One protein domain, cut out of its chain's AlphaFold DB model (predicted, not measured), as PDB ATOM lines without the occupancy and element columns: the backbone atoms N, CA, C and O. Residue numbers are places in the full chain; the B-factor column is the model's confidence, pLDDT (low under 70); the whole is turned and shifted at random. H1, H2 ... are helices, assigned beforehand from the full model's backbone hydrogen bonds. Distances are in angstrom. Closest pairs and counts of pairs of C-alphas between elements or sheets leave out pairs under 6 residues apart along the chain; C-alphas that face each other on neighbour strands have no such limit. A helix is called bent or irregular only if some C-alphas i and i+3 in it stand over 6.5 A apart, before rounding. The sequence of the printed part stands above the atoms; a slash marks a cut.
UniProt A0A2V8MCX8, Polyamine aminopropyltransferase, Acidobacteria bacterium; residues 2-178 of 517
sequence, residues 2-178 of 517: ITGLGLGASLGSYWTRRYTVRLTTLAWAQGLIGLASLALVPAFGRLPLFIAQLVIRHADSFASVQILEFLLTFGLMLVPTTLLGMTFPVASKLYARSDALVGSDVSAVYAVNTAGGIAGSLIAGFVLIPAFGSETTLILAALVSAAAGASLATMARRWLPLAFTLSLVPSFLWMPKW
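Overview. This is residues 2 to 178 of the 517 residues of the protein "Polyamine aminopropyltransferase" of Acidobacteria bacterium (UniProt A0A2V8MCX8). Long bent helices form an elongated body: H2a lies in the middle, H4b and H5 pack on it as an up-and-down bundle, H3b packs on it too, and H1 packs on H3b. The hairpin of H2b and H3a makes one end of the long axis; H4a arches from H3b to H4b, and its residues 114 to 119 stick out. The printed part has 177 residues, is all helix, H1 to H5 in order, and is only just compact, close to loose, with a radius of gyration of the C-alphas of 18.4 A and spans of 61 by 36 by 31 A.

Along the chain. H1, residues 2 to 18, begins at C-alpha 2 (10.307, -37.869, -31.517). By hydrogen bonds H2, residues 23 to 58, H3, 62 to 95, and H4, 102 to 155, were each assigned as one helix, but are bent: C-alphas 45 and 48 are 7.5 A apart, 76 and 79 7.0 A, 131 and 134 9.3 A. The arms are H2a, 23 to 45, 34.1 A long; H2b, 48 to 58; H3a, 62 to 76; H3b, 79 to 95; H4a, 102 to 131, 41.2 A; and H4b, 134 to 155, 31.6 A. H4a is irregular, C-alphas 126 and 129 being 6.6 A apart, with a kink of 35 degrees near residue 124. H5, residues 159 to 173, ends at C-alpha 173 (0.584, -52.851, -57.400).

Arrangement. H2a touches H4b, closest C-alphas Ala 27 and Gly 149, 4.1 A, at a shallow tilt of 17 degrees, opposite ways. H5 touches H2a, Thr 165 to Gly 31, 5.1 A between C-alphas. H3b touches H2a, C-alphas of Pro 80 and Ala 36 at 5.4 A, and H1, Gly 85 and Leu 5 at 4.0 A. Every O i to N i+4 pair is within hydrogen-bond range in H1, H2b, H3a and H4b; H2a has 16 of 19, H3b 9 of 13, H4a 23 of 26, and H5 5 of 11, beside 9 of 12 O i to N i+3 pairs.

Size, cuts and confidence. The C-alphas farthest apart, Asp 60 and Ala 100, are 61.2 A apart. The printed part has no cut and no long link; pLDDT is under 70 at residues 97 to 100.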
ATOM      1  N   ILE A   2      10.465 -37.842 -32.990       92.56
ATOM      2  CA  ILE A   2      10.307 -37.869 -31.517       92.56
ATOM      3  C   ILE A   2       9.003 -37.197 -31.064       92.56
ATOM      4  O   ILE A   2       8.250 -37.786 -30.295       92.56
ATOM      5  N   THR A   3       8.686 -36.015 -31.607       96.38
ATOM      6  CA  THR A   3       7.426 -35.311 -31.324       96.38
ATOM      7  C   THR A   3       6.202 -36.172 -31.635       96.38
ATOM      8  O   THR A   3       5.313 -36.282 -30.800       96.38
ATOM      9  N   GLY A   4       6.171 -36.828 -32.799       96.38
ATOM     10  CA  GLY A   4       5.072 -37.718 -33.171       96.38
ATOM     11  C   GLY A   4       4.975 -38.925 -32.242       96.38
ATOM     12  O   GLY A   4       3.910 -39.175 -31.698       96.38
ATOM     13  N   LEU A   5       6.088 -39.609 -31.953       95.31
ATOM     14  CA  LEU A   5       6.098 -40.731 -31.004       95.31
ATOM     15  C   LEU A   5       5.576 -40.319 -29.614       95.31
ATOM     16  O   LEU A   5       4.763 -41.034 -29.031       95.31
ATOM     17  N   GLY A   6       5.989 -39.154 -29.104       96.62
ATOM     18  CA  GLY A   6       5.532 -38.617 -27.818       96.62
ATOM     19  C   GLY A   6       4.049 -38.227 -27.811       96.62
ATOM     20  O   GLY A   6       3.319 -38.575 -26.878       96.62
ATOM     21  N   LEU A   7       3.577 -37.561 -28.872       97.19
ATOM     22  CA  LEU A   7       2.155 -37.257 -29.067       97.19
ATOM     23  C   LEU A   7       1.330 -38.543 -29.139       97.19
ATOM     24  O   LEU A   7       0.315 -38.671 -28.457       97.19
ATOM     25  N   GLY A   8       1.808 -39.526 -29.897       96.62
ATOM     26  CA  GLY A   8       1.194 -40.836 -30.038       96.62
ATOM     27  C   GLY A   8       1.094 -41.576 -28.712       96.62
ATOM     28  O   GLY A   8       0.020 -42.041 -28.345       96.62
ATOM     29  N   ALA A   9       2.179 -41.630 -27.943       95.56
ATOM     30  CA  ALA A   9       2.180 -42.269 -26.632       95.56
ATOM     31  C   ALA A   9       1.209 -41.578 -25.655       95.56
ATOM     32  O   ALA A   9       0.506 -42.246 -24.891       95.56
ATOM     33  N   SER A  10       1.110 -40.247 -25.715       96.31
ATOM     34  CA  SER A  10       0.179 -39.461 -24.896       96.31
ATOM     35  C   SER A  10      -1.280 -39.724 -25.279       96.31
ATOM     36  O   SER A  10      -2.104 -40.031 -24.415       96.31
ATOM     37  N   LEU A  11      -1.594 -39.683 -26.578       95.44
ATOM     38  CA  LEU A  11      -2.925 -39.981 -27.114       95.44
ATOM     39  C   LEU A  11      -3.329 -41.432 -26.850       95.44
ATOM     40  O   LEU A  11      -4.450 -41.688 -26.412       95.44
ATOM     41  N   GLY A  12      -2.414 -42.381 -27.051       93.75
ATOM     42  CA  GLY A  12      -2.615 -43.795 -26.748       93.75
ATOM     43  C   GLY A  12      -2.898 -44.015 -25.262       93.75
ATOM     44  O   GLY A  12      -3.860 -44.695 -24.909       93.75
ATOM     45  N   SER A  13      -2.135 -43.368 -24.379       93.19
ATOM     46  CA  SER A  13      -2.362 -43.423 -22.929       93.19
ATOM     47  C   SER A  13      -3.723 -42.842 -22.541       93.19
ATOM     48  O   SER A  13      -4.467 -43.475 -21.795       93.19
ATOM     49  N   TYR A  14      -4.095 -41.679 -23.085       93.44
ATOM     50  CA  TYR A  14      -5.419 -41.088 -22.877       93.44
ATOM     51  C   TYR A  14      -6.542 -42.025 -23.350       93.44
ATOM     52  O   TYR A  14      -7.498 -42.279 -22.613       93.44
ATOM     53  N   TRP A  15      -6.394 -42.606 -24.543       91.62
ATOM     54  CA  TRP A  15      -7.358 -43.543 -25.112       91.62
ATOM     55  C   TRP A  15      -7.526 -44.778 -24.225       91.62
ATOM     56  O   TRP A  15      -8.654 -45.149 -23.905       91.62
ATOM     57  N   THR A  16      -6.422 -45.384 -23.780       91.88
ATOM     58  CA  THR A  16      -6.449 -46.597 -22.942       91.88
ATOM     59  C   THR A  16      -7.094 -46.383 -21.570       91.88
ATOM     60  O   THR A  16      -7.585 -47.345 -20.981       91.88
ATOM     61  N   ARG A  17      -7.123 -45.142 -21.061       90.06
ATOM     62  CA  ARG A  17      -7.822 -44.781 -19.815       90.06
ATOM     63  C   ARG A  17      -9.324 -44.587 -20.015       90.06
ATOM     64  O   ARG A  17     -10.093 -44.875 -19.107       90.06
ATOM     65  N   ARG A  18      -9.735 -44.064 -21.175       90.25
ATOM     66  CA  ARG A  18     -11.124 -43.649 -21.433       90.25
ATOM     67  C   ARG A  18     -11.964 -44.712 -22.138       90.25
ATOM     68  O   ARG A  18     -13.182 -44.716 -21.990       90.25
ATOM     69  N   TYR A  19     -11.333 -45.605 -22.896       90.50
ATOM     70  CA  TYR A  19     -12.018 -46.607 -23.706       90.50
ATOM     71  C   TYR A  19     -11.459 -48.005 -23.464       90.50
ATOM     72  O   TYR A  19     -10.275 -48.192 -23.192       90.50
ATOM     73  N   THR A  20     -12.310 -49.016 -23.640       88.25
ATOM     74  CA  THR A  20     -11.883 -50.414 -23.573       88.25
ATOM     75  C   THR A  20     -10.974 -50.748 -24.751       88.25
ATOM     76  O   THR A  20     -11.396 -50.679 -25.909       88.25
ATOM     77  N   VAL A  21      -9.745 -51.154 -24.454       91.06
ATOM     78  CA  VAL A  21      -8.764 -51.575 -25.455       91.06
ATOM     79  C   VAL A  21      -8.934 -53.063 -25.746       91.06
ATOM     80  O   VAL A  21      -9.110 -53.866 -24.832       91.06
ATOM     81  N   ARG A  22      -8.900 -53.442 -27.025       92.62
ATOM     82  CA  ARG A  22      -8.990 -54.837 -27.485       92.62
ATOM     83  C   ARG A  22      -7.887 -55.118 -28.501       92.62
ATOM     84  O   ARG A  22      -7.316 -54.186 -29.060       92.62
ATOM     85  N   LEU A  23      -7.655 -56.389 -28.827       92.38
ATOM     86  CA  LEU A  23      -6.760 -56.774 -29.932       92.38
ATOM     87  C   LEU A  23      -7.122 -56.074 -31.255       92.38
ATOM     88  O   LEU A  23      -6.239 -55.693 -32.017       92.38
ATOM     89  N   THR A  24      -8.411 -55.802 -31.490       92.94
ATOM     90  CA  THR A  24      -8.865 -55.012 -32.645       92.94
ATOM     91  C   THR A  24      -8.321 -53.588 -32.665       92.94
ATOM     92  O   THR A  24      -8.157 -53.031 -33.742       92.94
ATOM     93  N   THR A  25      -8.062 -52.980 -31.505       93.38
ATOM     94  CA  THR A  25      -7.483 -51.634 -31.410       93.38
ATOM     95  C   THR A  25      -6.063 -51.629 -31.972       93.38
ATOM     96  O   THR A  25      -5.735 -50.754 -32.767       93.38
ATOM     97  N   LEU A  26      -5.250 -52.641 -31.640       93.19
ATOM     98  CA  LEU A  26      -3.929 -52.812 -32.254       93.19
ATOM     99  C   LEU A  26      -4.026 -53.170 -33.738       93.19
ATOM    100  O   LEU A  26      -3.243 -52.649 -34.521       93.19
ATOM    101  N   ALA A  27      -4.991 -54.008 -34.136       95.25
ATOM    102  CA  ALA A  27      -5.193 -54.349 -35.545       95.25
ATOM    103  C   ALA A  27      -5.463 -53.100 -36.404       95.25
ATOM    104  O   ALA A  27      -4.842 -52.916 -37.449       95.25
ATOM    105  N   TRP A  28      -6.339 -52.207 -35.927       95.19
ATOM    106  CA  TRP A  28      -6.592 -50.917 -36.569       95.19
ATOM    107  C   TRP A  28      -5.364 -50.012 -36.556       95.19
ATOM    108  O   TRP A  28      -5.050 -49.431 -37.589       95.19
ATOM    109  N   ALA A  29      -4.649 -49.912 -35.431       94.50
ATOM    110  CA  ALA A  29      -3.435 -49.101 -35.353       94.50
ATOM    111  C   ALA A  29      -2.389 -49.550 -36.387       94.50
ATOM    112  O   ALA A  29      -1.884 -48.721 -37.134       94.50
ATOM    113  N   GLN A  30      -2.135 -50.856 -36.496       95.44
ATOM    114  CA  GLN A  30      -1.196 -51.430 -37.466       95.44
ATOM    115  C   GLN A  30      -1.642 -51.221 -38.919       95.44
ATOM    116  O   GLN A  30      -0.836 -50.835 -39.764       95.44
ATOM    117  N   GLY A  31      -2.936 -51.386 -39.213       95.19
ATOM    118  CA  GLY A  31      -3.472 -51.069 -40.538       95.19
ATOM    119  C   GLY A  31      -3.343 -49.586 -40.896       95.19
ATOM    120  O   GLY A  31      -2.993 -49.257 -42.024       95.19
ATOM    121  N   LEU A  32      -3.592 -48.684 -39.943       96.12
ATOM    122  CA  LEU A  32      -3.454 -47.241 -40.149       96.12
ATOM    123  C   LEU A  32      -1.991 -46.820 -40.315       96.12
ATOM    124  O   LEU A  32      -1.719 -45.939 -41.124       96.12
ATOM    125  N   ILE A  33      -1.056 -47.454 -39.600       96.12
ATOM    126  CA  ILE A  33       0.386 -47.273 -39.822       96.12
ATOM    127  C   ILE A  33       0.738 -47.700 -41.244       96.12
ATOM    128  O   ILE A  33       1.337 -46.916 -41.971       96.12
ATOM    129  N   GLY A  34       0.299 -48.893 -41.666       94.75
ATOM    130  CA  GLY A  34       0.499 -49.381 -43.030       94.75
ATOM    131  C   GLY A  34      -0.033 -48.402 -44.079       94.75
ATOM    132  O   GLY A  34       0.699 -48.034 -44.991       94.75
ATOM    133  N   LEU A  35      -1.264 -47.906 -43.913       94.56
ATOM    134  CA  LEU A  35      -1.858 -46.907 -44.805       94.56
ATOM    135  C   LEU A  35      -1.070 -45.588 -44.813       94.56
ATOM    136  O   LEU A  35      -0.806 -45.046 -45.884       94.56
ATOM    137  N   ALA A  36      -0.695 -45.066 -43.643       95.25
ATOM    138  CA  ALA A  36       0.054 -43.816 -43.531       95.25
ATOM    139  C   ALA A  36       1.441 -43.933 -44.183       95.25
ATOM    140  O   ALA A  36       1.834 -43.047 -44.936       95.25
ATOM    141  N   SER A  37       2.151 -45.041 -43.955       93.81
ATOM    142  CA  SER A  37       3.430 -45.342 -44.606       93.81
ATOM    143  C   SER A  37       3.278 -45.505 -46.119       93.81
ATOM    144  O   SER A  37       4.098 -44.990 -46.872       93.81
ATOM    145  N   LEU A  38       2.208 -46.158 -46.581       92.44
ATOM    146  CA  LEU A  38       1.931 -46.317 -48.007       92.44
ATOM    147  C   LEU A  38       1.638 -44.971 -48.686       92.44
ATOM    148  O   LEU A  38       2.111 -44.716 -49.790       92.44
ATOM    149  N   ALA A  39       0.916 -44.078 -48.004       92.69
ATOM    150  CA  ALA A  39       0.633 -42.729 -48.485       92.69
ATOM    151  C   ALA A  39       1.897 -41.856 -48.617       92.69
ATOM    152  O   ALA A  39       1.912 -40.932 -49.432       92.69
ATOM    153  N   LEU A  40       2.966 -42.154 -47.865       93.62
ATOM    154  CA  LEU A  40       4.243 -41.446 -47.990       93.62
ATOM    155  C   LEU A  40       4.987 -41.759 -49.287       93.62
ATOM    156  O   LEU A  40       5.702 -40.896 -49.785       93.62
ATOM    157  N   VAL A  41       4.824 -42.950 -49.864       93.75
ATOM    158  CA  VAL A  41       5.561 -43.350 -51.073       93.75
ATOM    159  C   VAL A  41       5.320 -42.385 -52.249       93.75
ATOM    160  O   VAL A  41       6.299 -41.842 -52.759       93.75
ATOM    161  N   PRO A  42       4.077 -42.074 -52.682       93.00
ATOM    162  CA  PRO A  42       3.871 -41.097 -53.754       93.00
ATOM    163  C   PRO A  42       4.236 -39.663 -53.339       93.00
ATOM    164  O   PRO A  42       4.563 -38.850 -54.204       93.00
ATOM    165  N   ALA A  43       4.188 -39.335 -52.041       93.06
ATOM    166  CA  ALA A  43       4.610 -38.028 -51.541       93.06
ATOM    167  C   ALA A  43       6.128 -37.840 -51.699       93.06
ATOM    168  O   ALA A  43       6.562 -36.832 -52.254       93.06
ATOM    169  N   PHE A  44       6.923 -38.841 -51.307       94.31
ATOM    170  CA  PHE A  44       8.374 -38.846 -51.491       94.31
ATOM    171  C   PHE A  44       8.776 -38.880 -52.966       94.31
ATOM    172  O   PHE A  44       9.652 -38.119 -53.367       94.31
ATOM    173  N   GLY A  45       8.060 -39.633 -53.809       93.62
ATOM    174  CA  GLY A  45       8.314 -39.659 -55.254       93.62
ATOM    175  C   GLY A  45       8.155 -38.299 -55.953       93.62
ATOM    176  O   GLY A  45       8.715 -38.085 -57.027       93.62
ATOM    177  N   ARG A  46       7.417 -37.357 -55.349       92.94
ATOM    178  CA  ARG A  46       7.263 -35.972 -55.832       92.94
ATOM    179  C   ARG A  46       8.067 -34.952 -55.029       92.94
ATOM    180  O   ARG A  46       8.108 -33.785 -55.419       92.94
ATOM    181  N   LEU A  47       8.696 -35.365 -53.931       93.81
ATOM    182  CA  LEU A  47       9.390 -34.469 -53.012       93.81
ATOM    183  C   LEU A  47      10.469 -33.621 -53.707       93.81
ATOM    184  O   LEU A  47      10.475 -32.418 -53.447       93.81
ATOM    185  N   PRO A  48      11.289 -34.143 -54.647       95.25
ATOM    186  CA  PRO A  48      12.264 -33.311 -55.351       95.25
ATOM    187  C   PRO A  48      11.642 -32.111 -56.070       95.25
ATOM    188  O   PRO A  48      12.217 -31.031 -56.039       95.25
ATOM    189  N   LEU A  49      10.444 -32.247 -56.655       94.06
ATOM    190  CA  LEU A  49       9.755 -31.132 -57.319       94.06
ATOM    191  C   LEU A  49       9.251 -30.089 -56.314       94.06
ATOM    192  O   LEU A  49       9.356 -28.890 -56.569       94.06
ATOM    193  N   PHE A  50       8.732 -30.529 -55.165       94.31
ATOM    194  CA  PHE A  50       8.312 -29.620 -54.095       94.31
ATOM    195  C   PHE A  50       9.497 -28.849 -53.516       94.31
ATOM    196  O   PHE A  50       9.414 -27.630 -53.366       94.31
ATOM    197  N   ILE A  51      10.606 -29.541 -53.248       95.06
ATOM    198  CA  ILE A  51      11.851 -28.921 -52.793       95.06
ATOM    199  C   ILE A  51      12.378 -27.947 -53.847       95.06
ATOM    200  O   ILE A  51      12.691 -26.809 -53.514       95.06
ATOM    201  N   ALA A  52      12.385 -28.328 -55.126       95.12
ATOM    202  CA  ALA A  52      12.822 -27.447 -56.203       95.12
ATOM    203  C   ALA A  52      12.037 -26.124 -56.218       95.12
ATOM    204  O   ALA A  52      12.625 -25.044 -56.256       95.12
ATOM    205  N   GLN A  53      10.704 -26.194 -56.132       94.44
ATOM    206  CA  GLN A  53       9.842 -25.008 -56.091       94.44
ATOM    207  C   GLN A  53      10.039 -24.172 -54.822       94.44
ATOM    208  O   GLN A  53       9.989 -22.943 -54.882       94.44
ATOM    209  N   LEU A  54      10.240 -24.826 -53.676       95.19
ATOM    210  CA  LEU A  54      10.503 -24.173 -52.395       95.19
ATOM    211  C   LEU A  54      11.807 -23.379 -52.459       95.19
ATOM    212  O   LEU A  54      11.799 -22.189 -52.138       95.19
ATOM    213  N   VAL A  55      12.883 -24.015 -52.922       95.31
ATOM    214  CA  VAL A  55      14.217 -23.419 -53.006       95.31
ATOM    215  C   VAL A  55      14.240 -22.291 -54.037       95.31
ATOM    216  O   VAL A  55      14.720 -21.214 -53.714       95.31
ATOM    217  N   ILE A  56      13.633 -22.450 -55.221       94.56
ATOM    218  CA  ILE A  56      13.521 -21.353 -56.210       94.56
ATOM    219  C   ILE A  56      12.921 -20.080 -55.591       94.56
ATOM    220  O   ILE A  56      13.332 -18.976 -55.935       94.56
ATOM    221  N   ARG A  57      11.945 -20.221 -54.684       94.81
ATOM    222  CA  ARG A  57      11.243 -19.084 -54.070       94.81
ATOM    223  C   ARG A  57      11.953 -18.473 -52.861       94.81
ATOM    224  O   ARG A  57      11.628 -17.341 -52.530       94.81
ATOM    225  N   HIS A  58      12.838 -19.214 -52.191       95.50
ATOM    226  CA  HIS A  58      13.406 -18.820 -50.890       95.50
ATOM    227  C   HIS A  58      14.936 -18.950 -50.810       95.50
ATOM    228  O   HIS A  58      15.500 -18.847 -49.723       95.50
ATOM    229  N   ALA A  59      15.622 -19.204 -51.931       92.50
ATOM    230  CA  ALA A  59      17.077 -19.380 -51.989       92.50
ATOM    231  C   ALA A  59      17.875 -18.153 -51.504       92.50
ATOM    232  O   ALA A  59      19.059 -18.277 -51.200       92.50
ATOM    233  N   ASP A  60      17.236 -16.988 -51.395       92.00
ATOM    234  CA  ASP A  60      17.788 -15.766 -50.809       92.00
ATOM    235  C   ASP A  60      18.025 -15.875 -49.290       92.00
ATOM    236  O   ASP A  60      18.851 -15.149 -48.738       92.00
ATOM    237  N   SER A  61      17.346 -16.805 -48.608       94.12
ATOM    238  CA  SER A  61      17.469 -17.020 -47.167       94.12
ATOM    239  C   SER A  61      17.610 -18.502 -46.832       94.12
ATOM    240  O   SER A  61      16.635 -19.259 -46.789       94.12
ATOM    241  N   PHE A  62      18.832 -18.903 -46.468       92.25
ATOM    242  CA  PHE A  62      19.118 -20.251 -45.966       92.25
ATOM    243  C   PHE A  62      18.188 -20.648 -44.809       92.25
ATOM    244  O   PHE A  62      17.651 -21.752 -44.792       92.25
ATOM    245  N   ALA A  63      17.944 -19.738 -43.859       95.00
ATOM    246  CA  ALA A  63      17.066 -20.011 -42.723       95.00
ATOM    247  C   ALA A  63      15.624 -20.299 -43.166       95.00
ATOM    248  O   ALA A  63      14.991 -21.205 -42.627       95.00
ATOM    249  N   SER A  64      15.119 -19.567 -44.163       95.88
ATOM    250  CA  SER A  64      13.775 -19.784 -44.708       95.88
ATOM    251  C   SER A  64      13.662 -21.158 -45.366       95.88
ATOM    252  O   SER A  64      12.717 -21.887 -45.071       95.88
ATOM    253  N   VAL A  65      14.643 -21.542 -46.193       95.31
ATOM    254  CA  VAL A  65      14.690 -22.878 -46.812       95.31
ATOM    255  C   VAL A  65      14.688 -23.964 -45.738       95.31
ATOM    256  O   VAL A  65      13.803 -24.814 -45.744       95.31
ATOM    257  N   GLN A  66      15.593 -23.882 -44.760       95.00
ATOM    258  CA  GLN A  66      15.713 -24.891 -43.703       95.00
ATOM    259  C   GLN A  66      14.448 -25.019 -42.844       95.00
ATOM    260  O   GLN A  66      14.023 -26.128 -42.528       95.00
ATOM    261  N   ILE A  67      13.803 -23.903 -42.486       97.12
ATOM    262  CA  ILE A  67      12.543 -23.933 -41.728       97.12
ATOM    263  C   ILE A  67      11.434 -24.590 -42.552       97.12
ATOM    264  O   ILE A  67      10.684 -25.407 -42.020       97.12
ATOM    265  N   LEU A  68      11.310 -24.261 -43.839       96.75
ATOM    266  CA  LEU A  68      10.262 -24.823 -44.691       96.75
ATOM    267  C   LEU A  68      10.498 -26.311 -44.989       96.75
ATOM    268  O   LEU A  68       9.548 -27.092 -44.932       96.75
ATOM    269  N   GLU A  69      11.742 -26.721 -45.238       94.69
ATOM    270  CA  GLU A  69      12.130 -28.131 -45.373       94.69
ATOM    271  C   GLU A  69      11.843 -28.913 -44.088       94.69
ATOM    272  O   GLU A  69      11.250 -29.997 -44.132       94.69
ATOM    273  N   PHE A  70      12.178 -28.332 -42.932       95.69
ATOM    274  CA  PHE A  70      11.832 -28.894 -41.634       95.69
ATOM    275  C   PHE A  70      10.317 -29.044 -41.480       95.69
ATOM    276  O   PHE A  70       9.859 -30.124 -41.134       95.69
ATOM    277  N   LEU A  71       9.521 -28.009 -41.755       96.56
ATOM    278  CA  LEU A  71       8.062 -28.072 -41.612       96.56
ATOM    279  C   LEU A  71       7.432 -29.099 -42.558       96.56
ATOM    280  O   LEU A  71       6.525 -29.829 -42.151       96.56
ATOM    281  N   LEU A  72       7.926 -29.188 -43.794       94.81
ATOM    282  CA  LEU A  72       7.472 -30.158 -44.786       94.81
ATOM    283  C   LEU A  72       7.751 -31.592 -44.320       94.81
ATOM    284  O   LEU A  72       6.833 -32.409 -44.227       94.81
ATOM    285  N   THR A  73       9.003 -31.893 -43.978       92.88
ATOM    286  CA  THR A  73       9.411 -33.227 -43.511       92.88
ATOM    287  C   THR A  73       8.782 -33.579 -42.161       92.88
ATOM    288  O   THR A  73       8.327 -34.707 -41.961       92.88
ATOM    289  N   PHE A  74       8.664 -32.608 -41.251       95.69
ATOM    290  CA  PHE A  74       7.960 -32.742 -39.979       95.69
ATOM    291  C   PHE A  74       6.493 -33.111 -40.199       95.69
ATOM    292  O   PHE A  74       6.022 -34.078 -39.601       95.69
ATOM    293  N   GLY A  75       5.789 -32.388 -41.075       95.50
ATOM    294  CA  GLY A  75       4.386 -32.634 -41.398       95.50
ATOM    295  C   GLY A  75       4.156 -34.018 -42.003       95.50
ATOM    296  O   GLY A  75       3.282 -34.749 -41.534       95.50
ATOM    297  N   LEU A  76       4.987 -34.412 -42.975       94.44
ATOM    298  CA  LEU A  76       4.937 -35.744 -43.590       94.44
ATOM    299  C   LEU A  76       5.127 -36.856 -42.548       94.44
ATOM    300  O   LEU A  76       4.378 -37.831 -42.520       94.44
ATOM    301  N   MET A  77       6.088 -36.694 -41.637       95.06
ATOM    302  CA  MET A  77       6.407 -37.719 -40.642       95.06
ATOM    303  C   MET A  77       5.454 -37.735 -39.442       95.06
ATOM    304  O   MET A  77       5.398 -38.741 -38.728       95.06
ATOM    305  N   LEU A  78       4.716 -36.654 -39.176       96.31
ATOM    306  CA  LEU A  78       3.936 -36.494 -37.947       96.31
ATOM    307  C   LEU A  78       2.875 -37.586 -37.781       96.31
ATOM    308  O   LEU A  78       2.803 -38.210 -36.723       96.31
ATOM    309  N   VAL A  79       2.080 -37.848 -38.819       96.31
ATOM    310  CA  VAL A  79       0.978 -38.825 -38.773       96.31
ATOM    311  C   VAL A  79       1.478 -40.257 -38.534       96.31
ATOM    312  O   VAL A  79       1.085 -40.841 -37.519       96.31
ATOM    313  N   PRO A  80       2.359 -40.840 -39.374       95.31
ATOM    314  CA  PRO A  80       2.812 -42.216 -39.170       95.31
ATOM    315  C   PRO A  80       3.560 -42.386 -37.845       95.31
ATOM    316  O   PRO A  80       3.351 -43.375 -37.147       95.31
ATOM    317  N   THR A  81       4.370 -41.404 -37.432       96.00
ATOM    318  CA  THR A  81       5.097 -41.496 -36.153       96.00
ATOM    319  C   THR A  81       4.185 -41.341 -34.934       96.00
ATOM    320  O   THR A  81       4.427 -41.980 -33.913       96.00
ATOM    321  N   THR A  82       3.090 -40.583 -35.039       97.38
ATOM    322  CA  THR A  82       2.045 -40.531 -34.000       97.38
ATOM    323  C   THR A  82       1.319 -41.863 -33.873       97.38
ATOM    324  O   THR A  82       1.166 -42.374 -32.765       97.38
ATOM    325  N   LEU A  83       0.932 -42.480 -34.991       96.19
ATOM    326  CA  LEU A  83       0.293 -43.796 -34.974       96.19
ATOM    327  C   LEU A  83       1.222 -44.867 -34.384       96.19
ATOM    328  O   LEU A  83       0.784 -45.649 -33.541       96.19
ATOM    329  N   LEU A  84       2.511 -44.848 -34.746       95.00
ATOM    330  CA  LEU A  84       3.533 -45.706 -34.139       95.00
ATOM    331  C   LEU A  84       3.625 -45.487 -32.622       95.00
ATOM    332  O   LEU A  84       3.569 -46.455 -31.866       95.00
ATOM    333  N   GLY A  85       3.676 -44.236 -32.155       95.12
ATOM    334  CA  GLY A  85       3.730 -43.912 -30.725       95.12
ATOM    335  C   GLY A  85       2.516 -44.407 -29.930       95.12
ATOM    336  O   GLY A  85       2.649 -44.801 -28.772       95.12
ATOM    337  N   MET A  86       1.331 -44.453 -30.552       95.31
ATOM    338  CA  MET A  86       0.113 -44.979 -29.920       95.31
ATOM    339  C   MET A  86       0.168 -46.489 -29.664       95.31
ATOM    340  O   MET A  86      -0.534 -46.975 -28.776       95.31
ATOM    341  N   THR A  87       0.976 -47.245 -30.414       93.88
ATOM    342  CA  THR A  87       1.003 -48.714 -30.302       93.88
ATOM    343  C   THR A  87       1.518 -49.190 -28.948       93.88
ATOM    344  O   THR A  87       0.967 -50.145 -28.403       93.88
ATOM    345  N   PHE A  88       2.503 -48.503 -28.361       91.88
ATOM    346  CA  PHE A  88       3.137 -48.935 -27.117       91.88
ATOM    347  C   PHE A  88       2.184 -48.917 -25.902       91.88
ATOM    348  O   PHE A  88       2.047 -49.964 -25.259       91.88
ATOM    349  N   PRO A  89       1.459 -47.821 -25.582       92.50
ATOM    350  CA  PRO A  89       0.477 -47.831 -24.490       92.50
ATOM    351  C   PRO A  89      -0.652 -48.847 -24.701       92.50
ATOM    352  O   PRO A  89      -1.092 -49.504 -23.757       92.50
ATOM    353  N   VAL A  90      -1.110 -48.999 -25.947       92.81
ATOM    354  CA  VAL A  90      -2.182 -49.937 -26.312       92.81
ATOM    355  C   VAL A  90      -1.720 -51.385 -26.118       92.81
ATOM    356  O   VAL A  90      -2.438 -52.174 -25.504       92.81
ATOM    357  N   ALA A  91      -0.517 -51.731 -26.581       92.44
ATOM    358  CA  ALA A  91       0.073 -53.055 -26.401       92.44
ATOM    359  C   ALA A  91       0.348 -53.358 -24.926       92.44
ATOM    360  O   ALA A  91      -0.011 -54.430 -24.443       92.44
ATOM    361  N   SER A  92       0.886 -52.383 -24.192       91.00
ATOM    362  CA  SER A  92       1.155 -52.500 -22.757       91.00
ATOM    363  C   SER A  92      -0.118 -52.804 -21.966       91.00
ATOM    364  O   SER A  92      -0.127 -53.706 -21.133       91.00
ATOM    365  N   LYS A  93      -1.229 -52.113 -22.268       89.38
ATOM    366  CA  LYS A  93      -2.516 -52.344 -21.596       89.38
ATOM    367  C   LYS A  93      -3.126 -53.715 -21.912       89.38
ATOM    368  O   LYS A  93      -3.837 -54.255 -21.073       89.38
ATOM    369  N   LEU A  94      -2.884 -54.256 -23.108       89.19
ATOM    370  CA  LEU A  94      -3.359 -55.588 -23.507       89.19
ATOM    371  C   LEU A  94      -2.499 -56.722 -22.943       89.19
ATOM    372  O   LEU A  94      -3.013 -57.820 -22.728       89.19
ATOM    373  N   TYR A  95      -1.205 -56.471 -22.742       87.75
ATOM    374  CA  TYR A  95      -0.260 -57.464 -22.246       87.75
ATOM    375  C   TYR A  95      -0.248 -57.555 -20.716       87.75
ATOM    376  O   TYR A  95      -0.159 -58.660 -20.192       87.75
ATOM    377  N   ALA A  96      -0.401 -56.434 -20.003       84.50
ATOM    378  CA  ALA A  96      -0.455 -56.417 -18.542       84.50
ATOM    379  C   ALA A  96      -1.753 -57.071 -18.032       84.50
ATOM    380  O   ALA A  96      -2.830 -56.472 -18.083       84.50
ATOM    381  N   ARG A  97      -1.656 -58.323 -17.558       67.81
ATOM    382  CA  ARG A  97      -2.819 -59.157 -17.181       67.81
ATOM    383  C   ARG A  97      -3.229 -59.041 -15.711       67.81
ATOM    384  O   ARG A  97      -4.336 -59.451 -15.374       67.81
ATOM    385  N   SER A  98      -2.371 -58.506 -14.838       67.88
ATOM    386  CA  SER A  98      -2.669 -58.332 -13.407       67.88
ATOM    387  C   SER A  98      -1.884 -57.173 -12.793       67.88
ATOM    388  O   SER A  98      -0.726 -56.976 -13.155       67.88
ATOM    389  N   ASP A  99      -2.480 -56.469 -11.822       67.19
ATOM    390  CA  ASP A  99      -1.860 -55.327 -11.125       67.19
ATOM    391  C   ASP A  99      -0.544 -55.696 -10.407       67.19
ATOM    392  O   ASP A  99       0.354 -54.865 -10.286       67.19
ATOM    393  N   ALA A 100      -0.383 -56.966 -10.010       64.81
ATOM    394  CA  ALA A 100       0.814 -57.481  -9.342       64.81
ATOM    395  C   ALA A 100       2.046 -57.615 -10.262       64.81
ATOM    396  O   ALA A 100       3.172 -57.595  -9.774       64.81
ATOM    397  N   LEU A 101       1.845 -57.745 -11.581       71.12
ATOM    398  CA  LEU A 101       2.909 -57.965 -12.575       71.12
ATOM    399  C   LEU A 101       3.025 -56.822 -13.595       71.12
ATOM    400  O   LEU A 101       3.790 -56.922 -14.550       71.12
ATOM    401  N   VAL A 102       2.317 -55.703 -13.397       75.50
ATOM    402  CA  VAL A 102       2.305 -54.577 -14.355       75.50
ATOM    403  C   VAL A 102       3.717 -54.077 -14.658       75.50
ATOM    404  O   VAL A 102       4.027 -53.797 -15.811       75.50
ATOM    405  N   GLY A 103       4.596 -54.010 -13.654       78.62
ATOM    406  CA  GLY A 103       5.987 -53.594 -13.852       78.62
ATOM    407  C   GLY A 103       6.779 -54.534 -14.773       78.62
ATOM    408  O   GLY A 103       7.439 -54.070 -15.706       78.62
ATOM    409  N   SER A 104       6.691 -55.851 -14.559       80.62
ATOM    410  CA  SER A 104       7.380 -56.852 -15.392       80.62
ATOM    411  C   SER A 104       6.763 -56.973 -16.787       80.62
ATOM    412  O   SER A 104       7.480 -57.088 -17.776       80.62
ATOM    413  N   ASP A 105       5.439 -56.884 -16.891       84.12
ATOM    414  CA  ASP A 105       4.718 -57.021 -18.156       84.12
ATOM    415  C   ASP A 105       4.966 -55.818 -19.078       84.12
ATOM    416  O   ASP A 105       5.250 -55.978 -20.266       84.12
ATOM    417  N   VAL A 106       4.923 -54.597 -18.534       86.00
ATOM    418  CA  VAL A 106       5.207 -53.372 -19.298       86.00
ATOM    419  C   VAL A 106       6.679 -53.309 -19.709       86.00
ATOM    420  O   VAL A 106       6.983 -52.928 -20.841       86.00
ATOM    421  N   SER A 107       7.600 -53.718 -18.830       87.62
ATOM    422  CA  SER A 107       9.030 -53.752 -19.165       87.62
ATOM    423  C   SER A 107       9.362 -54.802 -20.228       87.62
ATOM    424  O   SER A 107      10.187 -54.522 -21.096       87.62
ATOM    425  N   ALA A 108       8.678 -55.951 -20.252       89.69
ATOM    426  CA  ALA A 108       8.819 -56.934 -21.327       89.69
ATOM    427  C   ALA A 108       8.379 -56.368 -22.691       89.69
ATOM    428  O   ALA A 108       9.113 -56.482 -23.674       89.69
ATOM    429  N   VAL A 109       7.222 -55.694 -22.753       90.69
ATOM    430  CA  VAL A 109       6.752 -55.024 -23.984       90.69
ATOM    431  C   VAL A 109       7.739 -53.943 -24.430       90.69
ATOM    432  O   VAL A 109       8.045 -53.835 -25.618       90.69
ATOM    433  N   TYR A 110       8.275 -53.169 -23.486       90.25
ATOM    434  CA  TYR A 110       9.282 -52.149 -23.771       90.25
ATOM    435  C   TYR A 110      10.583 -52.751 -24.317       90.25
ATOM    436  O   TYR A 110      11.111 -52.257 -25.312       90.25
ATOM    437  N   ALA A 111      11.069 -53.844 -23.723       93.31
ATOM    438  CA  ALA A 111      12.272 -54.535 -24.175       93.31
ATOM    439  C   ALA A 111      12.124 -55.052 -25.614       93.31
ATOM    440  O   ALA A 111      12.999 -54.803 -26.444       93.31
ATOM    441  N   VAL A 112      10.996 -55.696 -25.941       93.06
ATOM    442  CA  VAL A 112      10.721 -56.191 -27.301       93.06
ATOM    443  C   VAL A 112      10.592 -55.040 -28.299       93.06
ATOM    444  O   VAL A 112      11.150 -55.118 -29.390       93.06
ATOM    445  N   ASN A 113       9.911 -53.949 -27.933       91.88
ATOM    446  CA  ASN A 113       9.794 -52.768 -28.788       91.88
ATOM    447  C   ASN A 113      11.163 -52.141 -29.091       91.88
ATOM    448  O   ASN A 113      11.451 -51.809 -30.237       91.88
ATOM    449  N   THR A 114      12.018 -52.011 -28.078       93.44
ATOM    450  CA  THR A 114      13.371 -51.466 -28.240       93.44
ATOM    451  C   THR A 114      14.242 -52.385 -29.094       93.44
ATOM    452  O   THR A 114      14.867 -51.914 -30.042       93.44
ATOM    453  N   ALA A 115      14.235 -53.695 -28.830       96.38
ATOM    454  CA  ALA A 115      14.973 -54.670 -29.632       96.38
ATOM    455  C   ALA A 115      14.509 -54.672 -31.098       96.38
ATOM    456  O   ALA A 115      15.336 -54.648 -32.007       96.38
ATOM    457  N   GLY A 116      13.193 -54.628 -31.333       94.19
ATOM    458  CA  GLY A 116      12.612 -54.529 -32.671       94.19
ATOM    459  C   GLY A 116      12.947 -53.212 -33.372       94.19
ATOM    460  O   GLY A 116      13.233 -53.222 -34.563       94.19
ATOM    461  N   GLY A 117      12.974 -52.091 -32.646       92.81
ATOM    462  CA  GLY A 117      13.381 -50.792 -33.183       92.81
ATOM    463  C   GLY A 117      14.846 -50.764 -33.621       92.81
ATOM    464  O   GLY A 117      15.141 -50.275 -34.708       92.81
ATOM    465  N   ILE A 118      15.744 -51.342 -32.813       96.44
ATOM    466  CA  ILE A 118      17.172 -51.482 -33.143       96.44
ATOM    467  C   ILE A 118      17.359 -52.418 -34.341       96.44
ATOM    468  O   ILE A 118      18.027 -52.062 -35.307       96.44
ATOM    469  N   ALA A 119      16.754 -53.609 -34.311       96.88
ATOM    470  CA  ALA A 119      16.858 -54.557 -35.418       96.88
ATOM    471  C   ALA A 119      16.267 -53.972 -36.710       96.88
ATOM    472  O   ALA A 119      16.874 -54.079 -37.769       96.88
ATOM    473  N   GLY A 120      15.113 -53.309 -36.616       95.12
ATOM    474  CA  GLY A 120      14.439 -52.676 -37.743       95.12
ATOM    475  C   GLY A 120      15.256 -51.550 -38.371       95.12
ATOM    476  O   GLY A 120      15.356 -51.507 -39.594       95.12
ATOM    477  N   SER A 121      15.878 -50.674 -37.572       94.25
ATOM    478  CA  SER A 121      16.721 -49.596 -38.107       94.25
ATOM    479  C   SER A 121      17.997 -50.127 -38.761       94.25
ATOM    480  O   SER A 121      18.362 -49.651 -39.835       94.25
ATOM    481  N   LEU A 122      18.632 -51.146 -38.170       96.50
ATOM    482  CA  LEU A 122      19.817 -51.788 -38.743       96.50
ATOM    483  C   LEU A 122      19.489 -52.519 -40.051       96.50
ATOM    484  O   LEU A 122      20.172 -52.322 -41.052       96.50
ATOM    485  N   ILE A 123      18.420 -53.320 -40.070       97.50
ATOM    486  CA  ILE A 123      17.987 -54.052 -41.268       97.50
ATOM    487  C   ILE A 123      17.561 -53.074 -42.368       97.50
ATOM    488  O   ILE A 123      17.953 -53.251 -43.518       97.50
ATOM    489  N   ALA A 124      16.798 -52.030 -42.042       95.94
ATOM    490  CA  ALA A 124      16.374 -51.048 -43.034       95.94
ATOM    491  C   ALA A 124      17.570 -50.285 -43.628       95.94
ATOM    492  O   ALA A 124      17.732 -50.278 -44.846       95.94
ATOM    493  N   GLY A 125      18.418 -49.692 -42.782       94.38
ATOM    494  CA  GLY A 125      19.504 -48.809 -43.217       94.38
ATOM    495  C   GLY A 125      20.692 -49.524 -43.863       94.38
ATOM    496  O   GLY A 125      21.248 -49.015 -44.829       94.38
ATOM    497  N   PHE A 126      21.071 -50.705 -43.366       95.62
ATOM    498  CA  PHE A 126      22.293 -51.392 -43.808       95.62
ATOM    499  C   PHE A 126      22.045 -52.593 -44.722       95.62
ATOM    500  O   PHE A 126      22.996 -53.111 -45.300       95.62
ATOM    501  N   VAL A 127      20.796 -53.057 -44.858       96.81
ATOM    502  CA  VAL A 127      20.469 -54.223 -45.696       96.81
ATOM    503  C   VAL A 127      19.425 -53.877 -46.751       96.81
ATOM    504  O   VAL A 127      19.693 -54.036 -47.937       96.81
ATOM    505  N   LEU A 128      18.242 -53.402 -46.353       97.50
ATOM    506  CA  LEU A 128      17.130 -53.227 -47.288       97.50
ATOM    507  C   LEU A 128      17.335 -52.048 -48.242       97.50
ATOM    508  O   LEU A 128      17.122 -52.227 -49.439       97.50
ATOM    509  N   ILE A 129      17.774 -50.882 -47.751       96.62
ATOM    510  CA  ILE A 129      18.026 -49.716 -48.613       96.62
ATOM    511  C   ILE A 129      19.162 -50.010 -49.609       96.62
ATOM    512  O   ILE A 129      18.900 -49.903 -50.806       96.62
ATOM    513  N   PRO A 130      20.353 -50.495 -49.193       95.56
ATOM    514  CA  PRO A 130      21.420 -50.818 -50.144       95.56
ATOM    515  C   PRO A 130      21.072 -51.915 -51.159       95.56
ATOM    516  O   PRO A 130      21.575 -51.907 -52.282       95.56
ATOM    517  N   ALA A 131      20.222 -52.881 -50.782       95.81
ATOM    518  CA  ALA A 131      19.861 -53.999 -51.655       95.81
ATOM    519  C   ALA A 131      18.669 -53.706 -52.582       95.81
ATOM    520  O   ALA A 131      18.640 -54.197 -53.711       95.81
ATOM    521  N   PHE A 132      17.667 -52.958 -52.109       94.94
ATOM    522  CA  PHE A 132      16.366 -52.813 -52.777       94.94
ATOM    523  C   PHE A 132      15.907 -51.361 -52.973       94.94
ATOM    524  O   PHE A 132      14.866 -51.137 -53.600       94.94
ATOM    525  N   GLY A 133      16.648 -50.391 -52.440       95.50
ATOM    526  CA  GLY A 133      16.317 -48.970 -52.469       95.50
ATOM    527  C   GLY A 133      15.304 -48.537 -51.404       95.50
ATOM    528  O   GLY A 133      14.628 -49.349 -50.752       95.50
ATOM    529  N   SER A 134      15.181 -47.224 -51.231       94.94
ATOM    530  CA  SER A 134      14.316 -46.617 -50.213       94.94
ATOM    531  C   SER A 134      12.830 -46.804 -50.515       94.94
ATOM    532  O   SER A 134      12.042 -47.045 -49.596       94.94
ATOM    533  N   GLU A 135      12.437 -46.761 -51.794       95.12
ATOM    534  CA  GLU A 135      11.047 -46.976 -52.224       95.12
ATOM    535  C   GLU A 135      10.545 -48.358 -51.778       95.12
ATOM    536  O   GLU A 135       9.553 -48.473 -51.051       95.12
ATOM    537  N   THR A 136      11.270 -49.413 -52.161       93.94
ATOM    538  CA  THR A 136      10.926 -50.799 -51.819       93.94
ATOM    539  C   THR A 136      10.948 -51.014 -50.310       93.94
ATOM    540  O   THR A 136      10.056 -51.662 -49.766       93.94
ATOM    541  N   THR A 137      11.925 -50.438 -49.607       95.38
ATOM    542  CA  THR A 137      12.037 -50.561 -48.147       95.38
ATOM    543  C   THR A 137      10.829 -49.956 -47.428       95.38
ATOM    544  O   THR A 137      10.271 -50.579 -46.521       95.38
ATOM    545  N   LEU A 138      10.366 -48.778 -47.858       93.94
ATOM    546  CA  LEU A 138       9.181 -48.126 -47.292       93.94
ATOM    547  C   LEU A 138       7.907 -48.948 -47.540       93.94
ATOM    548  O   LEU A 138       7.074 -49.103 -46.643       93.94
ATOM    549  N   ILE A 139       7.781 -49.522 -48.737       93.62
ATOM    550  CA  ILE A 139       6.684 -50.427 -49.085       93.62
ATOM    551  C   ILE A 139       6.716 -51.685 -48.208       93.62
ATOM    552  O   ILE A 139       5.687 -52.065 -47.650       93.62
ATOM    553  N   LEU A 140       7.879 -52.322 -48.043       93.44
ATOM    554  CA  LEU A 140       8.026 -53.503 -47.190       93.44
ATOM    555  C   LEU A 140       7.637 -53.190 -45.740       93.44
ATOM    556  O   LEU A 140       6.913 -53.970 -45.126       93.44
ATOM    557  N   ALA A 141       8.026 -52.028 -45.208       93.19
ATOM    558  CA  ALA A 141       7.617 -51.594 -43.871       93.19
ATOM    559  C   ALA A 141       6.087 -51.427 -43.747       93.19
ATOM    560  O   ALA A 141       5.486 -51.839 -42.743       93.19
ATOM    561  N   ALA A 142       5.434 -50.875 -44.777       93.88
ATOM    562  CA  ALA A 142       3.978 -50.769 -44.832       93.88
ATOM    563  C   ALA A 142       3.305 -52.154 -44.884       93.88
ATOM    564  O   ALA A 142       2.338 -52.394 -44.157       93.88
ATOM    565  N   LEU A 143       3.844 -53.087 -45.679       92.75
ATOM    566  CA  LEU A 143       3.345 -54.462 -45.790       92.75
ATOM    567  C   LEU A 143       3.520 -55.256 -44.491       92.75
ATOM    568  O   LEU A 143       2.599 -55.966 -44.094       92.75
ATOM    569  N   VAL A 144       4.648 -55.104 -43.792       93.81
ATOM    570  CA  VAL A 144       4.874 -55.721 -42.473       93.81
ATOM    571  C   VAL A 144       3.839 -55.222 -41.463       93.81
ATOM    572  O   VAL A 144       3.237 -56.023 -40.746       93.81
ATOM    573  N   SER A 145       3.561 -53.915 -41.454       93.88
ATOM    574  CA  SER A 145       2.526 -53.328 -40.593       93.88
ATOM    575  C   SER A 145       1.129 -53.849 -40.957       93.88
ATOM    576  O   SER A 145       0.359 -54.257 -40.086       93.88
ATOM    577  N   ALA A 146       0.803 -53.930 -42.252       92.75
ATOM    578  CA  ALA A 146      -0.467 -54.484 -42.719       92.75
ATOM    579  C   ALA A 146      -0.627 -55.972 -42.351       92.75
ATOM    580  O   ALA A 146      -1.693 -56.372 -41.879       92.75
ATOM    581  N   ALA A 147       0.430 -56.778 -42.488       94.25
ATOM    582  CA  ALA A 147       0.446 -58.190 -42.112       94.25
ATOM    583  C   ALA A 147       0.264 -58.384 -40.598       94.25
ATOM    584  O   ALA A 147      -0.512 -59.247 -40.172       94.25
ATOM    585  N   ALA A 148       0.905 -57.547 -39.776       94.56
ATOM    586  CA  ALA A 148       0.682 -57.523 -38.333       94.56
ATOM    587  C   ALA A 148      -0.780 -57.169 -38.002       94.56
ATOM    588  O   ALA A 148      -1.419 -57.845 -37.192       94.56
ATOM    589  N   GLY A 149      -1.347 -56.164 -38.677       95.12
ATOM    590  CA  GLY A 149      -2.751 -55.776 -38.530       95.12
ATOM    591  C   GLY A 149      -3.733 -56.893 -38.903       95.12
ATOM    592  O   GLY A 149      -4.647 -57.189 -38.131       95.12
ATOM    593  N   ALA A 150      -3.516 -57.565 -40.035       94.81
ATOM    594  CA  ALA A 150      -4.323 -58.698 -40.487       94.81
ATOM    595  C   ALA A 150      -4.235 -59.891 -39.516       94.81
ATOM    596  O   ALA A 150      -5.253 -60.498 -39.169       94.81
ATOM    597  N   SER A 151      -3.037 -60.187 -39.006       96.19
ATOM    598  CA  SER A 151      -2.813 -61.238 -38.003       96.19
ATOM    599  C   SER A 151      -3.570 -60.942 -36.703       96.19
ATOM    600  O   SER A 151      -4.286 -61.786 -36.171       96.19
ATOM    601  N   LEU A 152      -3.522 -59.700 -36.219       95.62
ATOM    602  CA  LEU A 152      -4.274 -59.288 -35.030       95.62
ATOM    603  C   LEU A 152      -5.795 -59.307 -35.262       95.62
ATOM    604  O   LEU A 152      -6.555 -59.685 -34.368       95.62
ATOM    605  N   ALA A 153      -6.256 -58.926 -36.455       95.31
ATOM    606  CA  ALA A 153      -7.671 -58.947 -36.827       95.31
ATOM    607  C   ALA A 153      -8.239 -60.375 -36.908       95.31
ATOM    608  O   ALA A 153      -9.349 -60.626 -36.420       95.31
ATOM    609  N   THR A 154      -7.474 -61.313 -37.476       96.12
ATOM    610  CA  THR A 154      -7.832 -62.741 -37.535       96.12
ATOM    611  C   THR A 154      -7.862 -63.364 -36.142       96.12
ATOM    612  O   THR A 154      -8.859 -63.994 -35.789       96.12
ATOM    613  N   MET A 155      -6.855 -63.099 -35.299       95.06
ATOM    614  CA  MET A 155      -6.839 -63.527 -33.891       95.06
ATOM    615  C   MET A 155      -8.028 -62.967 -33.101       95.06
ATOM    616  O   MET A 155      -8.630 -63.669 -32.289       95.06
ATOM    617  N   ALA A 156      -8.417 -61.719 -33.369       93.56
ATOM    618  CA  ALA A 156      -9.592 -61.099 -32.766       93.56
ATOM    619  C   ALA A 156     -10.929 -61.600 -33.350       93.56
ATOM    620  O   ALA A 156     -11.982 -61.223 -32.831       93.56
ATOM    621  N   ARG A 157     -10.903 -62.422 -34.413       94.31
ATOM    622  CA  ARG A 157     -12.067 -62.905 -35.179       94.31
ATOM    623  C   ARG A 157     -12.957 -61.769 -35.690       94.31
ATOM    624  O   ARG A 157     -14.179 -61.795 -35.542       94.31
ATOM    625  N   ARG A 158     -12.344 -60.722 -36.251       94.06
ATOM    626  CA  ARG A 158     -13.053 -59.517 -36.715       94.06
ATOM    627  C   ARG A 158     -12.716 -59.201 -38.163       94.06
ATOM    628  O   ARG A 158     -11.578 -58.886 -38.490       94.06
ATOM    629  N   TRP A 159     -13.742 -59.231 -39.010       92.56
ATOM    630  CA  TRP A 159     -13.579 -59.115 -40.456       92.56
ATOM    631  C   TRP A 159     -13.323 -57.683 -40.942       92.56
ATOM    632  O   TRP A 159     -12.590 -57.524 -41.904       92.56
ATOM    633  N   LEU A 160     -13.852 -56.637 -40.288       94.19
ATOM    634  CA  LEU A 160     -13.645 -55.248 -40.739       94.19
ATOM    635  C   LEU A 160     -12.164 -54.814 -40.750       94.19
ATOM    636  O   LEU A 160     -11.696 -54.398 -41.807       94.19
ATOM    637  N   PRO A 161     -11.401 -54.904 -39.638       87.88
ATOM    638  CA  PRO A 161      -9.982 -54.534 -39.657       87.88
ATOM    639  C   PRO A 161      -9.155 -55.442 -40.581       87.88
ATOM    640  O   PRO A 161      -8.166 -54.994 -41.158       87.88
ATOM    641  N   LEU A 162      -9.580 -56.697 -40.768       92.06
ATOM    642  CA  LEU A 162      -8.969 -57.612 -41.730       92.06
ATOM    643  C   LEU A 162      -9.213 -57.155 -43.175       92.06
ATOM    644  O   LEU A 162      -8.275 -57.040 -43.950       92.06
ATOM    645  N   ALA A 163     -10.456 -56.840 -43.537       92.12
ATOM    646  CA  ALA A 163     -10.806 -56.348 -44.865       92.12
ATOM    647  C   ALA A 163     -10.099 -55.020 -45.171       92.12
ATOM    648  O   ALA A 163      -9.564 -54.853 -46.262       92.12
ATOM    649  N   PHE A 164     -10.029 -54.112 -44.191       92.44
ATOM    650  CA  PHE A 164      -9.282 -52.863 -44.320       92.44
ATOM    651  C   PHE A 164      -7.791 -53.111 -44.586       92.44
ATOM    652  O   PHE A 164      -7.263 -52.617 -45.576       92.44
ATOM    653  N   THR A 165      -7.118 -53.913 -43.756       88.00
ATOM    654  CA  THR A 165      -5.684 -54.213 -43.939       88.00
ATOM    655  C   THR A 165      -5.396 -54.921 -45.261       88.00
ATOM    656  O   THR A 165      -4.467 -54.534 -45.964       88.00
ATOM    657  N   LEU A 166      -6.221 -55.897 -45.651       89.81
ATOM    658  CA  LEU A 166      -6.077 -56.600 -46.929       89.81
ATOM    659  C   LEU A 166      -6.338 -55.689 -48.138       89.81
ATOM    660  O   LEU A 166      -5.707 -55.876 -49.174       89.81
ATOM    661  N   SER A 167      -7.202 -54.675 -48.009       89.44
ATOM    662  CA  SER A 167      -7.453 -53.700 -49.082       89.44
ATOM    663  C   SER A 167      -6.246 -52.816 -49.419       89.44
ATOM    664  O   SER A 167      -6.206 -52.255 -50.510       89.44
ATOM    665  N   LEU A 168      -5.242 -52.732 -48.536       87.00
ATOM    666  CA  LEU A 168      -3.995 -51.998 -48.788       87.00
ATOM    667  C   LEU A 168      -3.027 -52.763 -49.704       87.00
ATOM    668  O   LEU A 168      -2.157 -52.156 -50.322       87.00
ATOM    669  N   VAL A 169      -3.165 -54.091 -49.807       84.25
ATOM    670  CA  VAL A 169      -2.243 -54.935 -50.585       84.25
ATOM    671  C   VAL A 169      -2.349 -54.668 -52.095       84.25
ATOM    672  O   VAL A 169      -1.309 -54.492 -52.721       84.25
ATOM    673  N   PRO A 170      -3.544 -54.558 -52.716       84.62
ATOM    674  CA  PRO A 170      -3.649 -54.173 -54.126       84.62
ATOM    675  C   PRO A 170      -3.105 -52.772 -54.419       84.62
ATOM    676  O   PRO A 170      -2.567 -52.549 -55.501       84.62
ATOM    677  N   SER A 171      -3.201 -51.838 -53.462       82.06
ATOM    678  CA  SER A 171      -2.704 -50.469 -53.636       82.06
ATOM    679  C   SER A 171      -1.207 -50.432 -53.953       82.06
ATOM    680  O   SER A 171      -0.795 -49.590 -54.741       82.06
ATOM    681  N   PHE A 172      -0.418 -51.386 -53.446       76.81
ATOM    682  CA  PHE A 172       0.999 -51.542 -53.797       76.81
ATOM    683  C   PHE A 172       1.229 -51.727 -55.305       76.81
ATOM    684  O   PHE A 172       2.129 -51.111 -55.868       76.81
ATOM    685  N   LEU A 173       0.407 -52.540 -55.976       79.19
ATOM    686  CA  LEU A 173       0.584 -52.851 -57.400       79.19
ATOM    687  C   LEU A 173       0.251 -51.667 -58.318       79.19
ATOM    688  O   LEU A 173       0.635 -51.669 -59.485       79.19
ATOM    689  N   TRP A 174      -0.475 -50.672 -57.805       83.25
ATOM    690  CA  TRP A 174      -0.955 -49.520 -58.572       83.25
ATOM    691  C   TRP A 174      -0.252 -48.211 -58.216       83.25
ATOM    692  O   TRP A 174      -0.619 -47.156 -58.735       83.25
ATOM    693  N   MET A 175       0.747 -48.251 -57.334       84.12
ATOM    694  CA  MET A 175       1.466 -47.048 -56.940       84.12
ATOM    695  C   MET A 175       2.440 -46.581 -58.023       84.12
ATOM    696  O   MET A 175       3.105 -47.402 -58.659       84.12
ATOM    697  N   PRO A 176       2.541 -45.257 -58.241       86.38
ATOM    698  CA  PRO A 176       3.511 -44.712 -59.172       86.38
ATOM    699  C   PRO A 176       4.917 -44.959 -58.627       86.38
ATOM    700  O   PRO A 176       5.227 -44.543 -57.510       86.38
ATOM    701  N   LYS A 177       5.753 -45.607 -59.441       91.38
ATOM    702  CA  LYS A 177       7.162 -45.815 -59.113       91.38
ATOM    703  C   LYS A 177       7.906 -44.491 -59.052       91.38
ATOM    704  O   LYS A 177       7.576 -43.557 -59.795       91.38
ATOM    705  N   TRP A 178       8.920 -44.411 -58.201       94.50
ATOM    706  CA  TRP A 178       9.799 -43.250 -58.206       94.50
ATOM    707  C   TRP A 178      10.569 -43.203 -59.525       94.50
ATOM    708  O   TRP A 178      10.908 -44.235 -60.098       94.50
TER     709      TRP A 178